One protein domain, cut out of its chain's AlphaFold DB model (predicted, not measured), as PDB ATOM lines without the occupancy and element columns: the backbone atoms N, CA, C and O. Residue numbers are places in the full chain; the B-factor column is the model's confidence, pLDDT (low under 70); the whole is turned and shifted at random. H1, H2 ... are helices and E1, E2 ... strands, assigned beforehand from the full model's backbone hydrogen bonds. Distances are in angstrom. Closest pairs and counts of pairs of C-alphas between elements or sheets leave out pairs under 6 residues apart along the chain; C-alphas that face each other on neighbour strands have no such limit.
ATOM      1  N   VAL A  23      20.687  67.143  -2.375       94.56
ATOM      2  CA  VAL A  23      19.587  66.206  -2.145       94.56
ATOM      3  C   VAL A  23      18.416  67.029  -1.635       94.56
ATOM      4  O   VAL A  23      18.373  67.450  -0.478       94.56
ATOM      5  N   LEU A  24      17.499  67.342  -2.543       90.88
ATOM      6  CA  LEU A  24      16.328  68.152  -2.246       90.88
ATOM      7  C   LEU A  24      15.251  67.279  -1.602       90.88
ATOM      8  O   LEU A  24      14.799  66.309  -2.205       90.88
ATOM      9  N   MET A  25      14.827  67.649  -0.396       86.69
ATOM     10  CA  MET A  25      13.818  66.906   0.349       86.69
ATOM     11  C   MET A  25      12.437  67.541   0.201       86.69
ATOM     12  O   MET A  25      11.510  66.827  -0.137       86.69
ATOM     13  N   ASP A  26      12.270  68.848   0.431       80.25
ATOM     14  CA  ASP A  26      10.978  69.538   0.228       80.25
ATOM     15  C   ASP A  26      11.145  71.073   0.213       80.25
ATOM     16  O   ASP A  26      12.235  71.580   0.472       80.25
ATOM     17  N   CYS A  27      10.076  71.826  -0.046       63.59
ATOM     18  CA  CYS A  27       9.965  73.251   0.279       63.59
ATOM     19  C   CYS A  27       9.556  73.419   1.756       63.59
ATOM     20  O   CYS A  27       8.666  72.715   2.229       63.59
ATOM     21  N   ALA A  28      10.206  74.318   2.501       52.44
ATOM     22  CA  ALA A  28      10.008  74.465   3.947       52.44
ATOM     23  C   ALA A  28       8.960  75.528   4.342       52.44
ATOM     24  O   ALA A  28       8.610  75.609   5.517       52.44
ATOM     25  N   ILE A  29       8.439  76.339   3.408       37.88
ATOM     26  CA  ILE A  29       7.604  77.507   3.750       37.88
ATOM     27  C   ILE A  29       6.233  77.483   3.060       37.88
ATOM     28  O   ILE A  29       6.139  77.519   1.835       37.88
ATOM     29  N   GLY A  30       5.172  77.564   3.874       38.44
ATOM     30  CA  GLY A  30       3.806  77.895   3.447       38.44
ATOM     31  C   GLY A  30       2.968  76.697   3.008       38.44
ATOM     32  O   GLY A  30       3.431  75.560   3.024       38.44
ATOM     33  N   ARG A  31       1.705  76.944   2.629       33.25
ATOM     34  CA  ARG A  31       0.781  75.950   2.047       33.25
ATOM     35  C   ARG A  31       1.280  75.498   0.662       33.25
ATOM     36  O   ARG A  31       0.520  75.633  -0.279       33.25
ATOM     37  N   GLY A  32       2.528  75.043   0.527       36.69
ATOM     38  CA  GLY A  32       3.285  74.986  -0.723       36.69
ATOM     39  C   GLY A  32       4.301  73.845  -0.785       36.69
ATOM     40  O   GLY A  32       5.472  74.071  -0.494       36.69
ATOM     41  N   ARG A  33       3.892  72.629  -1.170       51.12
ATOM     42  CA  ARG A  33       4.821  71.523  -1.503       51.12
ATOM     43  C   ARG A  33       5.264  71.592  -2.965       51.12
ATOM     44  O   ARG A  33       4.493  72.000  -3.828       51.12
ATOM     45  N   LEU A  34       6.450  71.057  -3.277       52.84
ATOM     46  CA  LEU A  34       6.884  70.807  -4.669       52.84
ATOM     47  C   LEU A  34       5.870  69.953  -5.465       52.84
ATOM     48  O   LEU A  34       5.837  70.003  -6.690       52.84
ATOM     49  N   SER A  35       5.023  69.191  -4.766       56.09
ATOM     50  CA  SER A  35       3.965  68.339  -5.318       56.09
ATOM     51  C   SER A  35       2.619  69.046  -5.541       56.09
ATOM     52  O   SER A  35       1.618  68.382  -5.784       56.09
ATOM     53  N   GLN A  36       2.539  70.377  -5.444       68.25
ATOM     54  CA  GLN A  36       1.260  71.090  -5.535       68.25
ATOM     55  C   GLN A  36       0.700  71.291  -6.925       68.25
ATOM     56  O   GLN A  36      -0.411  71.800  -7.057       68.25
ATOM     57  N   ARG A  37       1.418  70.855  -7.957       79.44
ATOM     58  CA  ARG A  37       0.880  70.872  -9.309       79.44
ATOM     59  C   ARG A  37      -0.523  70.262  -9.352       79.44
ATOM     60  O   ARG A  37      -1.416  70.889  -9.898       79.44
ATOM     61  N   GLU A  38      -0.724  69.080  -8.779       79.81
ATOM     62  CA  GLU A  38      -2.027  68.405  -8.829       79.81
ATOM     63  C   GLU A  38      -3.100  69.182  -8.057       79.81
ATOM     64  O   GLU A  38      -4.217  69.324  -8.540       79.81
ATOM     65  N   GLN A  39      -2.746  69.776  -6.914       80.00
ATOM     66  CA  GLN A  39      -3.667  70.589  -6.117       80.00
ATOM     67  C   GLN A  39      -4.066  71.900  -6.815       80.00
ATOM     68  O   GLN A  39      -5.220  72.312  -6.738       80.00
ATOM     69  N   VAL A  40      -3.115  72.572  -7.469       81.88
ATOM     70  CA  VAL A  40      -3.318  73.895  -8.081       81.88
ATOM     71  C   VAL A  40      -3.847  73.768  -9.510       81.88
ATOM     72  O   VAL A  40      -4.703  74.537  -9.943       81.88
ATOM     73  N   LEU A  41      -3.347  72.797 -10.270       86.12
ATOM     74  CA  LEU A  41      -3.551  72.678 -11.714       86.12
ATOM     75  C   LEU A  41      -4.317  71.420 -12.113       86.12
ATOM     76  O   LEU A  41      -4.924  71.430 -13.181       86.12
ATOM     77  N   GLY A  42      -4.320  70.366 -11.293       86.56
ATOM     78  CA  GLY A  42      -4.831  69.057 -11.692       86.56
ATOM     79  C   GLY A  42      -4.142  68.562 -12.969       86.56
ATOM     80  O   GLY A  42      -2.920  68.680 -13.122       86.56
ATOM     81  N   HIS A  43      -4.939  68.066 -13.914       89.25
ATOM     82  CA  HIS A  43      -4.490  67.640 -15.242       89.25
ATOM     83  C   HIS A  43      -4.742  68.689 -16.336       89.25
ATOM     84  O   HIS A  43      -4.629  68.382 -17.523       89.25
ATOM     85  N   ARG A  44      -5.019  69.945 -15.958       91.81
ATOM     86  CA  ARG A  44      -5.292  71.021 -16.915       91.81
ATOM     87  C   ARG A  44      -4.046  71.367 -17.741       91.81
ATOM     88  O   ARG A  44      -2.939  71.422 -17.180       91.81
ATOM     89  N   PRO A  45      -4.194  71.643 -19.051       94.69
ATOM     90  CA  PRO A  45      -3.133  72.280 -19.824       94.69
ATOM     91  C   PRO A  45      -2.828  73.663 -19.241       94.69
ATOM     92  O   PRO A  45      -3.678  74.278 -18.596       94.69
ATOM     93  N   VAL A  46      -1.608  74.156 -19.449       94.44
ATOM     94  CA  VAL A  46      -1.190  75.462 -18.923       94.44
ATOM     95  C   VAL A  46      -0.876  76.403 -20.072       94.44
ATOM     96  O   VAL A  46      -0.143  76.038 -20.990       94.44
ATOM     97  N   VAL A  47      -1.405  77.618 -19.997       96.88
ATOM     98  CA  VAL A  47      -1.079  78.739 -20.888       96.88
ATOM     99  C   VAL A  47      -0.590  79.921 -20.051       96.88
ATOM    100  O   VAL A  47      -0.735  79.921 -18.829       96.88
ATOM    101  N   SER A  48       0.019  80.922 -20.682       96.94
ATOM    102  CA  SER A  48       0.561  82.085 -19.979       96.94
ATOM    103  C   SER A  48       0.191  83.377 -20.684       96.94
ATOM    104  O   SER A  48       0.387  83.487 -21.892       96.94
ATOM    105  N   GLU A  49      -0.290  84.354 -19.920       96.81
ATOM    106  CA  GLU A  49      -0.504  85.737 -20.377       96.81
ATOM    107  C   GLU A  49       0.717  86.625 -20.109       96.81
ATOM    108  O   GLU A  49       0.835  87.726 -20.640       96.81
ATOM    109  N   VAL A  50       1.654  86.132 -19.296       97.00
ATOM    110  CA  VAL A  50       2.908  86.809 -18.960       97.00
ATOM    111  C   VAL A  50       4.103  86.117 -19.609       97.00
ATOM    112  O   VAL A  50       4.071  84.920 -19.912       97.00
ATOM    113  N   GLY A  51       5.194  86.859 -19.794       96.81
ATOM    114  CA  GLY A  51       6.457  86.291 -20.261       96.81
ATOM    115  C   GLY A  51       7.047  85.336 -19.223       96.81
ATOM    116  O   GLY A  51       7.424  85.763 -18.133       96.81
ATOM    117  N   LEU A  52       7.146  84.048 -19.559       94.38
ATOM    118  CA  LEU A  52       7.763  83.040 -18.695       94.38
ATOM    119  C   LEU A  52       9.249  82.854 -19.023       94.38
ATOM    120  O   LEU A  52       9.628  82.882 -20.196       94.38
ATOM    121  N   PRO A  53      10.089  82.570 -18.012       92.38
ATOM    122  CA  PRO A  53      11.425  82.038 -18.239       92.38
ATOM    123  C   PRO A  53      11.411  80.808 -19.170       92.38
ATOM    124  O   PRO A  53      10.471  80.002 -19.104       92.38
ATOM    125  N   PRO A  54      12.452  80.622 -20.005       91.31
ATOM    126  CA  PRO A  54      12.534  79.496 -20.932       91.31
ATOM    127  C   PRO A  54      12.308  78.144 -20.245       91.31
ATOM    128  O   PRO A  54      12.777  77.905 -19.136       91.31
ATOM    129  N   GLY A  55      11.563  77.252 -20.900       85.50
ATOM    130  CA  GLY A  55      11.328  75.885 -20.421       85.50
ATOM    131  C   GLY A  55      10.310  75.732 -19.282       85.50
ATOM    132  O   GLY A  55       9.817  74.621 -19.081       85.50
ATOM    133  N   ILE A  56       9.920  76.800 -18.569       89.56
ATOM    134  CA  ILE A  56       8.905  76.711 -17.500       89.56
ATOM    135  C   ILE A  56       7.572  76.198 -18.042       89.56
ATOM    136  O   ILE A  56       7.001  75.269 -17.474       89.56
ATOM    137  N   LEU A  57       7.095  76.756 -19.157       90.94
ATOM    138  CA  LEU A  57       5.802  76.366 -19.721       90.94
ATOM    139  C   LEU A  57       5.760  74.879 -20.093       90.94
ATOM    140  O   LEU A  57       4.749  74.226 -19.855       90.94
ATOM    141  N   GLY A  58       6.861  74.338 -20.623       88.56
ATOM    142  CA  GLY A  58       6.979  72.917 -20.959       88.56
ATOM    143  C   GLY A  58       6.912  72.016 -19.724       88.56
ATOM    144  O   GLY A  58       6.182  71.030 -19.723       88.56
ATOM    145  N   ARG A  59       7.593  72.394 -18.633       86.56
ATOM    146  CA  ARG A  59       7.555  71.672 -17.344       86.56
ATOM    147  C   ARG A  59       6.178  71.697 -16.675       86.56
ATOM    148  O   ARG A  59       5.872  70.832 -15.859       86.56
ATOM    149  N   LEU A  60       5.362  72.695 -17.002       89.56
ATOM    150  CA  LEU A  60       3.997  72.839 -16.512       89.56
ATOM    151  C   LEU A  60       2.961  72.083 -17.344       89.56
ATOM    152  O   LEU A  60       1.794  72.083 -16.957       89.56
ATOM    153  N   GLN A  61       3.325  71.455 -18.462       91.31
ATOM    154  CA  GLN A  61       2.337  70.698 -19.223       91.31
ATOM    155  C   GLN A  61       2.025  69.361 -18.535       91.31
ATOM    156  O   GLN A  61       2.937  68.670 -18.072       91.31
ATOM    157  N   PRO A  62       0.741  68.975 -18.437       88.88
ATOM    158  CA  PRO A  62       0.375  67.652 -17.955       88.88
ATOM    159  C   PRO A  62       0.832  66.595 -18.964       88.88
ATOM    160  O   PRO A  62       0.742  66.795 -20.172       88.88
ATOM    161  N   LYS A  63       1.258  65.428 -18.471       86.19
ATOM    162  CA  LYS A  63       1.541  64.275 -19.341       86.19
ATOM    163  C   LYS A  63       0.278  63.766 -20.046       86.19
ATOM    164  O   LYS A  63       0.347  63.317 -21.183       86.19
ATOM    165  N   TYR A  64      -0.859  63.847 -19.354       87.94
ATOM    166  CA  TYR A  64      -2.172  63.437 -19.844       87.94
ATOM    167  C   TYR A  64      -3.158  64.579 -19.570       87.94
ATOM    168  O   TYR A  64      -3.562  64.738 -18.417       87.94
ATOM    169  N   PRO A  65      -3.461  65.432 -20.564       88.56
ATOM    170  CA  PRO A  65      -4.451  66.488 -20.400       88.56
ATOM    171  C   PRO A  65      -5.858  65.887 -20.299       88.56
ATOM    172  O   PRO A  65      -6.192  64.958 -21.030       88.56
ATOM    173  N   ASP A  66      -6.686  66.432 -19.413       89.25
ATOM    174  CA  ASP A  66      -8.048  65.944 -19.140       89.25
ATOM    175  C   ASP A  66      -9.144  66.638 -19.977       89.25
ATOM    176  O   ASP A  66     -10.331  66.409 -19.760       89.25
ATOM    177  N   GLY A  67      -8.762  67.491 -20.934       88.88
ATOM    178  CA  GLY A  67      -9.691  68.261 -21.771       88.88
ATOM    179  C   GLY A  67     -10.333  69.467 -21.073       88.88
ATOM    180  O   GLY A  67     -11.095  70.197 -21.707       88.88
ATOM    181  N   SER A  68     -10.018  69.714 -19.799       92.44
ATOM    182  CA  SER A  68     -10.481  70.892 -19.068       92.44
ATOM    183  C   SER A  68      -9.931  72.191 -19.659       92.44
ATOM    184  O   SER A  68      -8.883  72.218 -20.313       92.44
ATOM    185  N   ALA A  69     -10.605  73.303 -19.349       94.31
ATOM    186  CA  ALA A  69     -10.115  74.635 -19.682       94.31
ATOM    187  C   ALA A  69      -8.682  74.857 -19.140       94.31
ATOM    188  O   ALA A  69      -8.392  74.447 -18.005       94.31
ATOM    189  N   PRO A  70      -7.786  75.510 -19.910       95.81
ATOM    190  CA  PRO A  70      -6.417  75.734 -19.474       95.81
ATOM    191  C   PRO A  70      -6.324  76.550 -18.184       95.81
ATOM    192  O   PRO A  70      -7.072  77.503 -17.971       95.81
ATOM    193  N   ALA A  71      -5.347  76.216 -17.345       95.12
ATOM    194  CA  ALA A  71      -4.919  77.104 -16.276       95.12
ATOM    195  C   ALA A  71      -4.058  78.227 -16.873       95.12
ATOM    196  O   ALA A  71      -3.068  77.960 -17.557       95.12
ATOM    197  N   VAL A  72      -4.435  79.477 -16.611       97.06
ATOM    198  CA  VAL A  72      -3.770  80.660 -17.169       97.06
ATOM    199  C   VAL A  72      -2.822  81.251 -16.133       97.06
ATOM    200  O   VAL A  72      -3.269  81.647 -15.059       97.06
ATOM    201  N   VAL A  73      -1.523  81.311 -16.435       97.00
ATOM    202  CA  VAL A  73      -0.543  82.010 -15.592       97.00
ATOM    203  C   VAL A  73      -0.702  83.518 -15.779       97.00
ATOM    204  O   VAL A  73      -0.545  84.022 -16.892       97.00
ATOM    205  N   THR A  74      -0.960  84.227 -14.681       97.62
ATOM    206  CA  THR A  74      -1.170  85.685 -14.656       97.62
ATOM    207  C   THR A  74      -0.011  86.446 -14.021       97.62
ATOM    208  O   THR A  74       0.122  87.650 -14.218       97.62
ATOM    209  N   SER A  75       0.850  85.764 -13.264       97.19
ATOM    210  CA  SER A  75       2.028  86.366 -12.639       97.19
ATOM    211  C   SER A  75       3.159  85.352 -12.522       97.19
ATOM    212  O   SER A  75       2.937  84.179 -12.217       97.19
ATOM    213  N   VAL A  76       4.385  85.825 -12.743       96.38
ATOM    214  CA  VAL A  76       5.622  85.089 -12.485       96.38
ATOM    215  C   VAL A  76       6.607  86.009 -11.784       96.38
ATOM    216  O   VAL A  76       6.915  87.100 -12.257       96.38
ATOM    217  N   ARG A  77       7.143  85.559 -10.651       96.56
ATOM    218  CA  ARG A  77       8.206  86.276  -9.940       96.56
ATOM    219  C   ARG A  77       9.302  85.334  -9.498       96.56
ATOM    220  O   ARG A  77       9.035  84.246  -8.989       96.56
ATOM    221  N   ARG A  78      10.547  85.777  -9.653       96.06
ATOM    222  CA  ARG A  78      11.687  85.080  -9.067       96.06
ATOM    223  C   ARG A  78      11.688  85.299  -7.556       96.06
ATOM    224  O   ARG A  78      11.496  86.418  -7.089       96.06
ATOM    225  N   VAL A  79      11.876  84.226  -6.803       95.25
ATOM    226  CA  VAL A  79      11.838  84.199  -5.338       95.25
ATOM    227  C   VAL A  79      12.942  83.287  -4.802       95.25
ATOM    228  O   VAL A  79      13.496  82.474  -5.541       95.25
ATOM    229  N   TRP A  80      13.248  83.408  -3.511       95.38
ATOM    230  CA  TRP A  80      14.238  82.580  -2.813       95.38
ATOM    231  C   TRP A  80      13.645  81.944  -1.550       95.38
ATOM    232  O   TRP A  80      14.093  82.251  -0.445       95.38
ATOM    233  N   PRO A  81      12.603  81.103  -1.671       91.25
ATOM    234  CA  PRO A  81      12.037  80.438  -0.510       91.25
ATOM    235  C   PRO A  81      13.038  79.431   0.063       91.25
ATOM    236  O   PRO A  81      13.930  78.938  -0.637       91.25
ATOM    237  N   GLU A  82      12.888  79.118   1.347       89.94
ATOM    238  CA  GLU A  82      13.685  78.069   1.970       89.94
ATOM    239  C   GLU A  82      13.215  76.691   1.513       89.94
ATOM    240  O   GLU A  82      12.037  76.340   1.604       89.94
ATOM    241  N   PHE A  83      14.167  75.883   1.063       88.00
ATOM    242  CA  PHE A  83      13.971  74.470   0.789       88.00
ATOM    243  C   PHE A  83      14.731  73.639   1.806       88.00
ATOM    244  O   PHE A  83      15.867  73.948   2.176       88.00
ATOM    245  N   ARG A  84      14.116  72.535   2.211       88.94
ATOM    246  CA  ARG A  84      14.754  71.501   3.004       88.94
ATOM    247  C   ARG A  84      15.602  70.612   2.106       88.94
ATOM    248  O   ARG A  84      15.127  70.057   1.113       88.94
ATOM    249  N   THR A  85      16.856  70.454   2.495       92.25
ATOM    250  CA  THR A  85      17.827  69.575   1.843       92.25
ATOM    251  C   THR A  85      18.421  68.608   2.857       92.25
ATOM    252  O   THR A  85      18.234  68.779   4.064       92.25
ATOM    253  N   ASP A  86      19.207  67.640   2.393       93.00
ATOM    254  CA  ASP A  86      19.995  66.783   3.285       93.00
ATOM    255  C   ASP A  86      21.032  67.562   4.117       93.00
ATOM    256  O   ASP A  86      21.565  67.028   5.083       93.00
ATOM    257  N   ARG A  87      21.304  68.832   3.784       93.06
ATOM    258  CA  ARG A  87      22.247  69.725   4.485       93.06
ATOM    259  C   ARG A  87      21.584  70.926   5.139       93.06
ATOM    260  O   ARG A  87      22.173  72.000   5.214       93.06
ATOM    261  N   GLY A  88      20.355  70.742   5.599       89.94
ATOM    262  CA  GLY A  88      19.617  71.790   6.283       89.94
ATOM    263  C   GLY A  88      18.720  72.588   5.344       89.94
ATOM    264  O   GLY A  88      18.540  72.249   4.166       89.94
ATOM    265  N   HIS A  89      18.115  73.636   5.898       89.75
ATOM    266  CA  HIS A  89      17.334  74.583   5.114       89.75
ATOM    267  C   HIS A  89      18.267  75.529   4.379       89.75
ATOM    268  O   HIS A  89      19.309  75.929   4.897       89.75
ATOM    269  N   ARG A  90      17.890  75.882   3.155       90.25
ATOM    270  CA  ARG A  90      18.596  76.907   2.399       90.25
ATOM    271  C   ARG A  90      17.656  77.638   1.451       90.25
ATOM    272  O   ARG A  90      16.831  76.981   0.810       90.25
ATOM    273  N   PRO A  91      17.810  78.960   1.291       94.19
ATOM    274  CA  PRO A  91      17.146  79.678   0.218       94.19
ATOM    275  C   PRO A  91      17.686  79.184  -1.131       94.19
ATOM    276  O   PRO A  91      18.903  79.128  -1.346       94.19
ATOM    277  N   LEU A  92      16.791  78.802  -2.042       94.06
ATOM    278  CA  LEU A  92      17.138  78.433  -3.418       94.06
ATOM    279  C   LEU A  92      16.323  79.280  -4.394       94.06
ATOM    280  O   LEU A  92      15.143  79.517  -4.131       94.06
ATOM    281  N   PRO A  93      16.914  79.723  -5.520       95.12
ATOM    282  CA  PRO A  93      16.161  80.449  -6.525       95.12
ATOM    283  C   PRO A  93      15.045  79.566  -7.092       95.12
ATOM    284  O   PRO A  93      15.245  78.399  -7.442       95.12
ATOM    285  N   ALA A  94      13.864  80.158  -7.175       93.50
ATOM    286  CA  ALA A  94      12.646  79.559  -7.681       93.50
ATOM    287  C   ALA A  94      11.795  80.627  -8.381       93.50
ATOM    288  O   ALA A  94      12.071  81.825  -8.301       93.50
ATOM    289  N   TYR A  95      10.738  80.190  -9.047       93.69
ATOM    290  CA  TYR A  95       9.701  81.026  -9.623       93.69
ATOM    291  C   TYR A  95       8.392  80.734  -8.914       93.69
ATOM    292  O   TYR A  95       7.978  79.581  -8.822       93.69
ATOM    293  N   ARG A  96       7.744  81.781  -8.413       93.62
ATOM    294  CA  ARG A  96       6.375  81.712  -7.920       93.62
ATOM    295  C   ARG A  96       5.442  82.113  -9.049       93.62
ATOM    296  O   ARG A  96       5.606  83.196  -9.611       93.62
ATOM    297  N   LEU A  97       4.506  81.228  -9.355       93.88
ATOM    298  CA  LEU A  97       3.501  81.389 -10.392       93.88
ATOM    299  C   LEU A  97       2.130  81.532  -9.755       93.88
ATOM    300  O   LEU A  97       1.765  80.733  -8.893       93.88
ATOM    301  N   GLU A  98       1.371  82.515 -10.208       94.56
ATOM    302  CA  GLU A  98      -0.019  82.713  -9.806       94.56
ATOM    303  C   GLU A  98      -0.905  82.472 -11.033       94.56
ATOM    304  O   GLU A  98      -0.504  82.759 -12.167       94.56
ATOM    305  N   PHE A  99      -2.081  81.882 -10.813       94.44
ATOM    306  CA  PHE A  99      -2.980  81.450 -11.883       94.44
ATOM    307  C   PHE A  99      -4.345  82.122 -11.750       94.44
ATOM    308  O   PHE A  99      -4.865  82.272 -10.642       94.44
ATOM    309  N   ALA A 100      -4.955  82.476 -12.882       95.56
ATOM    310  CA  ALA A 100      -6.290  83.062 -12.917       95.56
ATOM    311  C   ALA A 100      -7.313  82.146 -12.223       95.56
ATOM    312  O   ALA A 100      -7.462  80.975 -12.578       95.56
ATOM    313  N   GLY A 101      -8.014  82.686 -11.221       89.69
ATOM    314  CA  GLY A 101      -9.081  81.982 -10.502       89.69
ATOM    315  C   GLY A 101      -8.629  80.801  -9.629       89.69
ATOM    316  O   GLY A 101      -9.484  80.073  -9.132       89.69
ATOM    317  N   ALA A 102      -7.324  80.584  -9.433       87.94
ATOM    318  CA  ALA A 102      -6.821  79.512  -8.575       87.94
ATOM    319  C   ALA A 102      -6.615  79.986  -7.127       87.94
ATOM    320  O   ALA A 102      -6.083  81.066  -6.874       87.94
ATOM    321  N   THR A 103      -6.964  79.134  -6.162       81.62
ATOM    322  CA  THR A 103      -6.661  79.362  -4.743       81.62
ATOM    323  C   THR A 103      -5.268  78.824  -4.426       81.62
ATOM    324  O   THR A 103      -5.120  77.685  -3.986       81.62
ATOM    325  N   GLY A 104      -4.239  79.636  -4.663       83.19
ATOM    326  CA  GLY A 104      -2.849  79.306  -4.343       83.19
ATOM    327  C   GLY A 104      -1.864  79.713  -5.431       83.19
ATOM    328  O   GLY A 104      -2.248  80.098  -6.534       83.19
ATOM    329  N   ASP A 105      -0.581  79.614  -5.099       87.88
ATOM    330  CA  ASP A 105       0.524  79.784  -6.032       87.88
ATOM    331  C   ASP A 105       1.243  78.447  -6.265       87.88
ATOM    332  O   ASP A 105       1.027  77.459  -5.562       87.88
ATOM    333  N   LEU A 106       2.080  78.397  -7.298       88.56
ATOM    334  CA  LEU A 106       2.973  77.273  -7.551       88.56
ATOM    335  C   LEU A 106       4.419  77.747  -7.480       88.56
ATOM    336  O   LEU A 106       4.804  78.698  -8.159       88.56
ATOM    337  N   LEU A 107       5.237  77.052  -6.694       89.12
ATOM    338  CA  LEU A 107       6.680  77.259  -6.655       89.12
ATOM    339  C   LEU A 107       7.383  76.263  -7.580       89.12
ATOM    340  O   LEU A 107       7.283  75.051  -7.399       89.12
ATOM    341  N   LEU A 108       8.141  76.779  -8.543       88.44
ATOM    342  CA  LEU A 108       8.999  76.002  -9.430       88.44
ATOM    343  C   LEU A 108      10.462  76.308  -9.154       88.44
ATOM    344  O   LEU A 108      10.871  77.462  -9.212       88.44
ATOM    345  N   LEU A 109      11.278  75.285  -8.923       90.31
ATOM    346  CA  LEU A 109      12.719  75.493  -8.814       90.31
ATOM    347  C   LEU A 109      13.317  76.012 -10.125       90.31
ATOM    348  O   LEU A 109      12.952  75.584 -11.227       90.31
ATOM    349  N   ASP A 110      14.265  76.935  -9.981       91.06
ATOM    350  CA  ASP A 110      15.078  77.437 -11.082       91.06
ATOM    351  C   ASP A 110      15.885  76.285 -11.706       91.06
ATOM    352  O   ASP A 110      16.411  75.426 -10.990       91.06
ATOM    353  N   ASP A 111      15.993  76.248 -13.037       87.81
ATOM    354  CA  ASP A 111      16.653  75.145 -13.750       87.81
ATOM    355  C   ASP A 111      18.129  74.998 -13.373       87.81
ATOM    356  O   ASP A 111      18.648  73.882 -13.308       87.81
ATOM    357  N   SER A 112      18.792  76.102 -13.018       90.81
ATOM    358  CA  SER A 112      20.163  76.063 -12.502       90.81
ATOM    359  C   SER A 112      20.281  75.298 -11.179       90.81
ATOM    360  O   SER A 112      21.332  74.726 -10.882       90.81
ATOM    361  N   VAL A 113      19.211  75.255 -10.378       91.94
ATOM    362  CA  VAL A 113      19.137  74.458  -9.149       91.94
ATOM    363  C   VAL A 113      18.759  73.028  -9.479       91.94
ATOM    364  O   VAL A 113      19.415  72.123  -8.972       91.94
ATOM    365  N   VAL A 114      17.764  72.814 -10.347       89.50
ATOM    366  CA  VAL A 114      17.339  71.472 -10.785       89.50
ATOM    367  C   VAL A 114      18.528  70.687 -11.342       89.50
ATOM    368  O   VAL A 114      18.772  69.569 -10.893       89.50
ATOM    369  N   ALA A 115      19.348  71.303 -12.197       90.25
ATOM    370  CA  ALA A 115      20.565  70.707 -12.762       90.25
ATOM    371  C   ALA A 115      21.641  70.347 -11.716       90.25
ATOM    372  O   ALA A 115      22.589  69.614 -12.004       90.25
ATOM    373  N   ARG A 116      21.522  70.878 -10.495       93.62
ATOM    374  CA  ARG A 116      22.396  70.586  -9.351       93.62
ATOM    375  C   ARG A 116      21.743  69.664  -8.328       93.62
ATOM    376  O   ARG A 116      22.412  69.297  -7.360       93.62
TER     377      ARG A 116
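This is residues 23 to 116 of the 223 residues of an uncharacterized protein of Kribbella antibiotica (UniProt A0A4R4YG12). A strongly twisted sheet of four strands, E2, E3, E6 and E7, makes the main body, and a small three-stranded sheet, E1, E4 and E5, sits at one end of the long axis, where E3 runs on into E4 and E5 runs on into E6. Two short helices, H1 and H2, lie on opposite faces of the larger sheet, and a third, H3, follows E7 near the last printed residue. The 94 printed residues hold three named helices and seven named strands, in the order E1 H1 E2 H2 E3 E4 E5 E6 E7 H3; the larger sheet, E2 E3 E6 E7, is mixed, the smaller, E1 E4 E5, antiparallel, and the class is mixed, helices and strands. The whole is compact, with a radius of gyration of the C-alphas of 13.3 A, but elongated in outline, 41 by 23 by 22 A.

E1, residues 24 to 27, is antiparallel to E4, residues 82 to 85, with N 84 and O 26 2.7 A apart. H1, residues 37 to 41, is on the larger sheet at a height of 8.3 A, over none of its strands; its closest C-alpha to E7, residues 105 to 109, is that of Arg 37, 7.0 A from that of Leu 106. E2, residues 46 to 48, H2, residues 56 to 59, and E3, residues 71 to 79, form a strand-helix-strand unit, two parallel neighbour strands with a helix between, and its crossover is left-handed. N 73 and O 47 are 2.9 A apart. H2 is at a height of 4.7 A over the sheet, over none of its strands. E3 bends by 65 degrees at residue 74 and is antiparallel to E6, residues 94 to 99, with N 96 and O 77 2.8 A apart. E4 and E5, residues 88 to 91, are a hairpin, with N 83 and O 90 2.9 A apart. E6 and E7 are a hairpin too, with N 95 and O 108 2.7 A apart. H3, residues 111 to 114, only grazes the larger sheet. In H1 every O i to N i+4 pair is within hydrogen-bond range; H2 and H3 are too short for such a pair.

E1 begins with C-alpha 24 at (16.328, 68.152, -2.246). E3 is the longest strand, 21.2 A from C-alpha 71 at (-4.919, 77.104, -16.276) to C-alpha 79; E6 measures 16.3 A and E7 13.2 A. H3 ends with C-alpha 114 at (17.339, 71.472, -10.785).

The two C-alphas farthest apart are those of Gly 67 and Arg 87, 41.4 A. The printed part has no cut, and the link from H2 to E3 is long. The mean pLDDT of the printed part is 86.6, and residues 27 to 36 are under 70.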